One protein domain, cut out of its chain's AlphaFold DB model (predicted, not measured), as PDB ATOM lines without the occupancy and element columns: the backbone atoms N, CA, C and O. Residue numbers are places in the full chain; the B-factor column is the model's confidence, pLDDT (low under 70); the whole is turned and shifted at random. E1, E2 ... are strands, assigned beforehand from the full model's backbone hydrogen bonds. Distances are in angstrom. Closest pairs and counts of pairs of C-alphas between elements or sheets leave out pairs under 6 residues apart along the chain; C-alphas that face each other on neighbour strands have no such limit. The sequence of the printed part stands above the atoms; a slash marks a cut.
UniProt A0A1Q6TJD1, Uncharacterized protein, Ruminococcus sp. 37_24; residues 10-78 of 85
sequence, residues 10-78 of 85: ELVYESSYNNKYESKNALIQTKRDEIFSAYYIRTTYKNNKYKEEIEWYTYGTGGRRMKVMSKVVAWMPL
ATOM      1  N   GLU A  10     170.323 142.144 186.572       97.31
ATOM      2  CA  GLU A  10     171.093 142.700 185.463       97.31
ATOM      3  C   GLU A  10     170.480 144.025 185.005       97.31
ATOM      4  O   GLU A  10     169.280 144.250 185.153       97.31
ATOM      5  N   LEU A  11     171.297 144.937 184.471       97.69
ATOM      6  CA  LEU A  11     170.816 146.223 183.961       97.69
ATOM      7  C   LEU A  11     169.968 146.002 182.700       97.69
ATOM      8  O   LEU A  11     170.486 145.538 181.689       97.69
ATOM      9  N   VAL A  12     168.692 146.389 182.741       97.81
ATOM     10  CA  VAL A  12     167.764 146.266 181.596       97.81
ATOM     11  C   VAL A  12     167.355 147.610 181.003       97.81
ATOM     12  O   VAL A  12     166.855 147.677 179.883       97.81
ATOM     13  N   TYR A  13     167.540 148.695 181.753       97.31
ATOM     14  CA  TYR A  13     167.223 150.041 181.296       97.31
ATOM     15  C   TYR A  13     168.129 151.058 181.974       97.31
ATOM     16  O   TYR A  13     168.291 151.041 183.193       97.31
ATOM     17  N   GLU A  14     168.654 151.989 181.189       97.69
ATOM     18  CA  GLU A  14     169.406 153.138 181.672       97.69
ATOM     19  C   GLU A  14     168.891 154.411 181.001       97.69
ATOM     20  O   GLU A  14     168.621 154.454 179.801       97.69
ATOM     21  N   SER A  15     168.762 155.469 181.796       96.50
ATOM     22  CA  SER A  15     168.409 156.804 181.328       96.50
ATOM     23  C   SER A  15     169.202 157.873 182.072       96.50
ATOM     24  O   SER A  15     169.950 157.596 183.013       96.50
ATOM     25  N   SER A  16     169.017 159.136 181.691       94.88
ATOM     26  CA  SER A  16     169.545 160.275 182.450       94.88
ATOM     27  C   SER A  16     168.912 160.419 183.841       94.88
ATOM     28  O   SER A  16     169.486 161.087 184.698       94.88
ATOM     29  N   TYR A  17     167.762 159.782 184.089       94.19
ATOM     30  CA  TYR A  17     167.002 159.920 185.332       94.19
ATOM     31  C   TYR A  17     167.178 158.731 186.288       94.19
ATOM     32  O   TYR A  17     167.384 158.915 187.491       94.19
ATOM     33  N   ASN A  18     167.115 157.504 185.767       96.81
ATOM     34  CA  ASN A  18     167.215 156.277 186.553       96.81
ATOM     35  C   ASN A  18     167.804 155.104 185.760       96.81
ATOM     36  O   ASN A  18     167.842 155.124 184.528       96.81
ATOM     37  N   ASN A  19     168.206 154.081 186.509       97.75
ATOM     38  CA  ASN A  19     168.569 152.763 186.006       97.75
ATOM     39  C   ASN A  19     167.585 151.733 186.568       97.75
ATOM     40  O   ASN A  19     167.168 151.850 187.726       97.75
ATOM     41  N   LYS A  20     167.234 150.722 185.770       97.81
ATOM     42  CA  LYS A  20     166.433 149.576 186.206       97.81
ATOM     43  C   LYS A  20     167.220 148.293 186.036       97.81
ATOM     44  O   LYS A  20     167.780 148.038 184.971       97.81
ATOM     45  N   TYR A  21     167.201 147.491 187.087       97.69
ATOM     46  CA  TYR A  21     167.809 146.175 187.134       97.69
ATOM     47  C   TYR A  21     166.708 145.135 187.283       97.69
ATOM     48  O   TYR A  21     165.829 145.318 188.124       97.69
ATOM     49  N   GLU A  22     166.755 144.074 186.491       97.75
ATOM     50  CA  GLU A  22     165.773 142.993 186.512       97.75
ATOM     51  C   GLU A  22     166.442 141.683 186.919       97.75
ATOM     52  O   GLU A  22     167.545 141.376 186.464       97.75
ATOM     53  N   SER A  23     165.789 140.921 187.792       96.94
ATOM     54  CA  SER A  23     166.248 139.581 188.148       96.94
ATOM     55  C   SER A  23     165.725 138.516 187.200       96.94
ATOM     56  O   SER A  23     164.688 138.673 186.559       96.94
ATOM     57  N   LYS A  24     166.364 137.346 187.229       95.38
ATOM     58  CA  LYS A  24     165.698 136.119 186.781       95.38
ATOM     59  C   LYS A  24     164.496 135.810 187.680       95.38
ATOM     60  O   LYS A  24     164.379 136.335 188.795       95.38
ATOM     61  N   ASN A  25     163.615 134.938 187.197       95.44
ATOM     62  CA  ASN A  25     162.535 134.411 188.020       95.44
ATOM     63  C   ASN A  25     163.097 133.655 189.232       95.44
ATOM     64  O   ASN A  25     164.066 132.899 189.127       95.44
ATOM     65  N   ALA A  26     162.439 133.846 190.364       96.12
ATOM     66  CA  ALA A  26     162.687 133.210 191.641       96.12
ATOM     67  C   ALA A  26     161.358 132.695 192.200       96.12
ATOM     68  O   ALA A  26     160.288 133.240 191.908       96.12
ATOM     69  N   LEU A  27     161.418 131.652 193.023       96.69
ATOM     70  CA  LEU A  27     160.269 131.242 193.815       96.69
ATOM     71  C   LEU A  27     160.160 132.193 195.008       96.69
ATOM     72  O   LEU A  27     161.134 132.368 195.740       96.69
ATOM     73  N   ILE A  28     158.999 132.815 195.202       96.81
ATOM     74  CA  ILE A  28     158.767 133.761 196.298       96.81
ATOM     75  C   ILE A  28     157.704 133.248 197.260       96.81
ATOM     76  O   ILE A  28     156.804 132.524 196.848       96.81
ATOM     77  N   GLN A  29     157.778 133.688 198.515       97.50
ATOM     78  CA  GLN A  29     156.691 133.589 199.486       97.50
ATOM     79  C   GLN A  29     156.210 134.994 199.846       97.50
ATOM     80  O   GLN A  29     157.009 135.868 200.213       97.50
ATOM     81  N   THR A  30     154.901 135.225 199.765       97.50
ATOM     82  CA  THR A  30     154.292 136.481 200.216       97.50
ATOM     83  C   THR A  30     153.852 136.397 201.678       97.50
ATOM     84  O   THR A  30     153.709 135.322 202.247       97.50
ATOM     85  N   LYS A  31     153.570 137.544 202.305       97.25
ATOM     86  CA  LYS A  31     153.019 137.623 203.671       97.25
ATOM     87  C   LYS A  31     151.638 136.952 203.815       97.25
ATOM     88  O   LYS A  31     151.157 136.793 204.929       97.25
ATOM     89  N   ARG A  32     150.976 136.619 202.704       96.75
ATOM     90  CA  ARG A  32     149.707 135.873 202.675       96.75
ATOM     91  C   ARG A  32     149.922 134.374 202.441       96.75
ATOM     92  O   ARG A  32     148.975 133.691 202.077       96.75
ATOM     93  N   ASP A  33     151.160 133.906 202.592       95.94
ATOM     94  CA  ASP A  33     151.579 132.519 202.381       95.94
ATOM     95  C   ASP A  33     151.338 131.998 200.956       95.94
ATOM     96  O   ASP A  33     151.313 130.796 200.703       95.94
ATOM     97  N   GLU A  34     151.216 132.911 199.991       96.75
ATOM     98  CA  GLU A  34     151.191 132.576 198.570       96.75
ATOM     99  C   GLU A  34     152.618 132.255 198.114       96.75
ATOM    100  O   GLU A  34     153.539 133.036 198.382       96.75
ATOM    101  N   ILE A  35     152.790 131.144 197.391       96.50
ATOM    102  CA  ILE A  35     154.075 130.731 196.825       96.50
ATOM    103  C   ILE A  35     153.945 130.591 195.313       96.50
ATOM    104  O   ILE A  35     153.119 129.825 194.824       96.50
ATOM    105  N   PHE A  36     154.750 131.346 194.569       95.94
ATOM    106  CA  PHE A  36     154.736 131.330 193.108       95.94
ATOM    107  C   PHE A  36     156.019 131.924 192.518       95.94
ATOM    108  O   PHE A  36     156.845 132.501 193.225       95.94
ATOM    109  N   SER A  37     156.194 131.758 191.205       95.75
ATOM    110  CA  SER A  37     157.328 132.307 190.456       95.75
ATOM    111  C   SER A  37     157.127 133.796 190.158       95.75
ATOM    112  O   SER A  37     156.080 134.206 189.643       95.75
ATOM    113  N   ALA A  38     158.129 134.608 190.474       97.62
ATOM    114  CA  ALA A  38     158.143 136.044 190.223       97.62
ATOM    115  C   ALA A  38     159.577 136.536 189.998       97.62
ATOM    116  O   ALA A  38     160.542 135.889 190.389       97.62
ATOM    117  N   TYR A  39     159.718 137.719 189.420       97.50
ATOM    118  CA  TYR A  39     160.986 138.432 189.305       97.50
ATOM    119  C   TYR A  39     160.835 139.826 189.910       97.50
ATOM    120  O   TYR A  39     159.711 140.310 190.076       97.50
ATOM    121  N   TYR A  40     161.940 140.481 190.258       96.94
ATOM    122  CA  TYR A  40     161.888 141.854 190.752       96.94
ATOM    123  C   TYR A  40     162.563 142.829 189.797       96.94
ATOM    124  O   TYR A  40     163.482 142.482 189.056       96.94
ATOM    125  N   ILE A  41     162.093 144.071 189.854       97.38
ATOM    126  CA  ILE A  41     162.724 145.229 189.243       97.38
ATOM    127  C   ILE A  41     163.196 146.136 190.373       97.38
ATOM    128  O   ILE A  41     162.399 146.580 191.203       97.38
ATOM    129  N   ARG A  42     164.496 146.427 190.386       96.38
ATOM    130  CA  ARG A  42     165.090 147.480 191.210       96.38
ATOM    131  C   ARG A  42     165.295 148.723 190.365       96.38
ATOM    132  O   ARG A  42     166.052 148.686 189.397       96.38
ATOM    133  N   THR A  43     164.685 149.829 190.772       96.75
ATOM    134  CA  THR A  43     164.911 151.147 190.174       96.75
ATOM    135  C   THR A  43     165.802 151.976 191.088       96.75
ATOM    136  O   THR A  43     165.431 152.281 192.221       96.75
ATOM    137  N   THR A  44     166.969 152.379 190.588       96.06
ATOM    138  CA  THR A  44     167.873 153.313 191.271       96.06
ATOM    139  C   THR A  44     167.839 154.661 190.564       96.06
ATOM    140  O   THR A  44     168.079 154.737 189.356       96.06
ATOM    141  N   TYR A  45     167.573 155.733 191.301       95.88
ATOM    142  CA  TYR A  45     167.516 157.084 190.746       95.88
ATOM    143  C   TYR A  45     168.881 157.763 190.830       95.88
ATOM    144  O   TYR A  45     169.563 157.680 191.849       95.88
ATOM    145  N   LYS A  46     169.266 158.475 189.765       93.56
ATOM    146  CA  LYS A  46     170.524 159.244 189.735       93.56
ATOM    147  C   LYS A  46     170.447 160.487 190.632       93.56
ATOM    148  O   LYS A  46     171.461 160.975 191.118       93.56
ATOM    149  N   ASN A  47     169.233 160.980 190.883       93.06
ATOM    150  CA  ASN A  47     168.960 162.049 191.835       93.06
ATOM    151  C   ASN A  47     168.682 161.468 193.233       93.06
ATOM    152  O   ASN A  47     167.701 160.756 193.440       93.06
ATOM    153  N   ASN A  48     169.521 161.846 194.195       88.19
ATOM    154  CA  ASN A  48     169.495 161.424 195.598       88.19
ATOM    155  C   ASN A  48     168.243 161.848 196.389       88.19
ATOM    156  O   ASN A  48     168.045 161.377 197.508       88.19
ATOM    157  N   LYS A  49     167.379 162.703 195.828       92.94
ATOM    158  CA  LYS A  49     166.060 163.003 196.411       92.94
ATOM    159  C   LYS A  49     165.104 161.809 196.371       92.94
ATOM    160  O   LYS A  49     164.188 161.752 197.189       92.94
ATOM    161  N   TYR A  50     165.292 160.883 195.433       92.19
ATOM    162  CA  TYR A  50     164.420 159.725 195.266       92.19
ATOM    163  C   TYR A  50     165.057 158.488 195.887       92.19
ATOM    164  O   TYR A  50     166.252 158.233 195.729       92.19
ATOM    165  N   LYS A  51     164.242 157.719 196.607       92.69
ATOM    166  CA  LYS A  51     164.669 156.445 197.177       92.69
ATOM    167  C   LYS A  51     164.627 155.363 196.110       92.69
ATOM    168  O   LYS A  51     163.845 155.442 195.170       92.69
ATOM    169  N   GLU A  52     165.468 154.358 196.284       92.94
ATOM    170  CA  GLU A  52     165.393 153.126 195.511       92.94
ATOM    171  C   GLU A  52     164.003 152.487 195.643       92.94
ATOM    172  O   GLU A  52     163.422 152.454 196.732       92.94
ATOM    173  N   GLU A  53     163.489 151.969 194.530       94.94
ATOM    174  CA  GLU A  53     162.230 151.231 194.483       94.94
ATOM    175  C   GLU A  53     162.496 149.771 194.126       94.94
ATOM    176  O   GLU A  53     163.226 149.478 193.178       94.94
ATOM    177  N   ILE A  54     161.879 148.857 194.876       95.06
ATOM    178  CA  ILE A  54     161.914 147.414 194.626       95.06
ATOM    179  C   ILE A  54     160.478 146.951 194.416       95.06
ATOM    180  O   ILE A  54     159.642 147.045 195.318       95.06
ATOM    181  N   GLU A  55     160.198 146.436 193.228       96.69
ATOM    182  CA  GLU A  55     158.876 145.955 192.844       96.69
ATOM    183  C   GLU A  55     158.967 144.528 192.319       96.69
ATOM    184  O   GLU A  55     159.862 144.208 191.545       96.69
ATOM    185  N   TRP A  56     158.016 143.681 192.705       97.81
ATOM    186  CA  TRP A  56     157.931 142.300 192.237       97.81
ATOM    187  C   TRP A  56     156.836 142.147 191.186       97.81
ATOM    188  O   TRP A  56     155.760 142.742 191.296       97.81
ATOM    189  N   TYR A  57     157.103 141.316 190.186       97.94
ATOM    190  CA  TYR A  57     156.227 141.053 189.058       97.94
ATOM    191  C   TYR A  57     156.129 139.555 188.781       97.94
ATOM    192  O   TYR A  57     157.087 138.804 188.932       97.94
ATOM    193  N   THR A  58     154.952 139.124 188.351       97.19
ATOM    194  CA  THR A  58     154.692 137.772 187.850       97.19
ATOM    195  C   THR A  58     153.914 137.861 186.540       97.19
ATOM    196  O   THR A  58     153.480 138.945 186.132       97.19
ATOM    197  N   TYR A  59     153.733 136.733 185.866       94.50
ATOM    198  CA  TYR A  59     152.945 136.641 184.644       94.50
ATOM    199  C   TYR A  59     151.625 135.940 184.945       94.50
ATOM    200  O   TYR A  59     151.602 134.796 185.389       94.50
ATOM    201  N   GLY A  60     150.519 136.649 184.718       88.25
ATOM    202  CA  GLY A  60     149.178 136.091 184.828       88.25
ATOM    203  C   GLY A  60     148.729 135.386 183.551       88.25
ATOM    204  O   GLY A  60     149.495 135.179 182.604       88.25
ATOM    205  N   THR A  61     147.438 135.066 183.498       90.06
ATOM    206  CA  THR A  61     146.795 134.466 182.324       90.06
ATOM    207  C   THR A  61     147.061 135.291 181.059       90.06
ATOM    208  O   THR A  61     146.934 136.516 181.059       90.06
ATOM    209  N   GLY A  62     147.451 134.615 179.975       90.94
ATOM    210  CA  GLY A  62     147.770 135.255 178.694       90.94
ATOM    211  C   GLY A  62     149.117 135.988 178.660       90.94
ATOM    212  O   GLY A  62     149.331 136.803 177.770       90.94
ATOM    213  N   GLY A  63     150.010 135.745 179.627       91.69
ATOM    214  CA  GLY A  63     151.346 136.354 179.656       91.69
ATOM    215  C   GLY A  63     151.342 137.826 180.073       91.69
ATOM    216  O   GLY A  63     152.344 138.525 179.927       91.69
ATOM    217  N   ARG A  64     150.224 138.331 180.608       94.56
ATOM    218  CA  ARG A  64     150.148 139.704 181.106       94.56
ATOM    219  C   ARG A  64     151.017 139.850 182.350       94.56
ATOM    220  O   ARG A  64     150.804 139.161 183.345       94.56
ATOM    221  N   ARG A  65     151.934 140.817 182.329       95.69
ATOM    222  CA  ARG A  65     152.701 141.200 183.517       95.69
ATOM    223  C   ARG A  65     151.774 141.771 184.595       95.69
ATOM    224  O   ARG A  65     151.021 142.714 184.342       95.69
ATOM    225  N   MET A  66     151.865 141.223 185.800       97.00
ATOM    226  CA  MET A  66     151.097 141.616 186.980       97.00
ATOM    227  C   MET A  66     152.047 141.975 188.118       97.00
ATOM    228  O   MET A  66     152.996 141.244 188.390       97.00
ATOM    229  N   LYS A  67     151.794 143.099 188.791       97.19
ATOM    230  CA  LYS A  67     152.551 143.487 189.985       97.19
ATOM    231  C   LYS A  67     152.113 142.631 191.173       97.19
ATOM    232  O   LYS A  67     150.915 142.476 191.415       97.19
ATOM    233  N   VAL A  68     153.075 142.113 191.930       97.38
ATOM    234  CA  VAL A  68     152.820 141.423 193.195       97.38
ATOM    235  C   VAL A  68     152.496 142.474 194.252       97.38
ATOM    236  O   VAL A  68     153.348 143.264 194.652       97.38
ATOM    237  N   MET A  69     151.235 142.510 194.677       96.06
ATOM    238  CA  MET A  69     150.747 143.513 195.631       96.06
ATOM    239  C   MET A  69     151.023 143.132 197.088       96.06
ATOM    240  O   MET A  69     151.116 144.004 197.952       96.06
ATOM    241  N   SER A  70     151.128 141.832 197.375       96.56
ATOM    242  CA  SER A  70     151.467 141.328 198.705       96.56
ATOM    243  C   SER A  70     152.964 141.500 198.976       96.56
ATOM    244  O   SER A  70     153.789 141.387 198.072       96.56
ATOM    245  N   LYS A  71     153.340 141.764 200.231       95.75
ATOM    246  CA  LYS A  71     154.755 141.889 200.609       95.75
ATOM    247  C   LYS A  71     155.456 140.541 200.426       95.75
ATOM    248  O   LYS A  71     155.013 139.562 201.017       95.75
ATOM    249  N   VAL A  72     156.569 140.514 199.697       96.44
ATOM    250  CA  VAL A  72     157.473 139.353 199.641       96.44
ATOM    251  C   VAL A  72     158.268 139.265 200.945       96.44
ATOM    252  O   VAL A  72     158.823 140.270 201.399       96.44
ATOM    253  N   VAL A  73     158.275 138.090 201.575       95.81
ATOM    254  CA  VAL A  73     158.940 137.846 202.871       95.81
ATOM    255  C   VAL A  73     160.103 136.860 202.774       95.81
ATOM    256  O   VAL A  73     161.001 136.925 203.606       95.81
ATOM    257  N   ALA A  74     160.118 136.006 201.750       95.50
ATOM    258  CA  ALA A  74     161.217 135.097 201.444       95.50
ATOM    259  C   ALA A  74     161.281 134.829 199.934       95.50
ATOM    260  O   ALA A  74     160.289 135.006 199.221       95.50
ATOM    261  N   TRP A  75     162.446 134.396 199.454       96.25
ATOM    262  CA  TRP A  75     162.631 133.909 198.091       96.25
ATOM    263  C   TRP A  75     163.756 132.874 198.036       96.25
ATOM    264  O   TRP A  75     164.612 132.821 198.921       96.25
ATOM    265  N   MET A  76     163.766 132.093 196.962       95.50
ATOM    266  CA  MET A  76     164.877 131.229 196.573       95.50
ATOM    267  C   MET A  76     164.974 131.142 195.040       95.50
ATOM    268  O   MET A  76     163.989 131.440 194.353       95.50
ATOM    269  N   PRO A  77     166.129 130.749 194.469       94.38
ATOM    270  CA  PRO A  77     166.208 130.400 193.053       94.38
ATOM    271  C   PRO A  77     165.137 129.368 192.682       94.38
ATOM    272  O   PRO A  77     164.735 128.563 193.525       94.38
ATOM    273  N   LEU A  78     164.661 129.388 191.433       93.69
ATOM    274  CA  LEU A  78     163.752 128.339 190.975       93.69
ATOM    275  C   LEU A  78     164.430 126.968 191.129       93.69
ATOM    276  O   LEU A  78     165.611 126.850 190.790       93.69
TER     277      LEU A  78
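This is residues 10 to 78 of the 85 residues of an uncharacterized protein of Ruminococcus sp. 37_24 (UniProt A0A1Q6TJD1). One strongly twisted, branched antiparallel sheet has the long, bent strand E4 through its middle. E2, with E1 beyond it, runs beside the later residues of E4 and E5 lies on its other side, while E3, with E7 beyond it, pairs with E4 before the bend, and short E6 edges E5. The printed part has 69 residues with seven named strands, E1 to E7 in chain order, and no named helix: the class is all strand. It is only just compact, close to loose, with a radius of gyration of the C-alphas of 13.2 A and spans of 36 by 25 by 20 A.

E1, residues 10 to 14, and E2, residues 18 to 23, form a hairpin, with N 12 and O 20 within hydrogen-bond range at 2.9 A. E2 runs on into E3, residues 26 to 30, at 99 degrees. E3 and E4, residues 35 to 45, form a hairpin, with N 26 and O 38 at 2.8 A. E4 bends by 52 degrees at residue 38. E2 and E3 lie on one side of it, and E5, residues 53 to 59, on the other side. E2 and E4 are antiparallel, with N 21 and O 42 at 2.8 A. E4 and E5 form a hairpin, with N 41 and O 55 at 2.8 A. E5 and E6, residues 65 to 67, form another, with N 66 and O 58 at 2.8 A. E3, E4, E5 and E6 make a meander, each strand the antiparallel neighbour of the one before. E7, residues 72 to 77, is antiparallel to E3, with N 27 and O 76 at 2.9 A.

E1 begins at C-alpha 10, (171.093, 142.700, 185.463). From first to last C-alpha, E2 measures 16.8 A, E4 30.2 A and E5 19.9 A. E7 ends at C-alpha 77, (166.208, 130.400, 193.053).

The two C-alphas farthest apart, of Ser 16 and Asp 33, are 38.6 A apart. The printed part has no cut and no long link. No printed residue is under 70 in pLDDT.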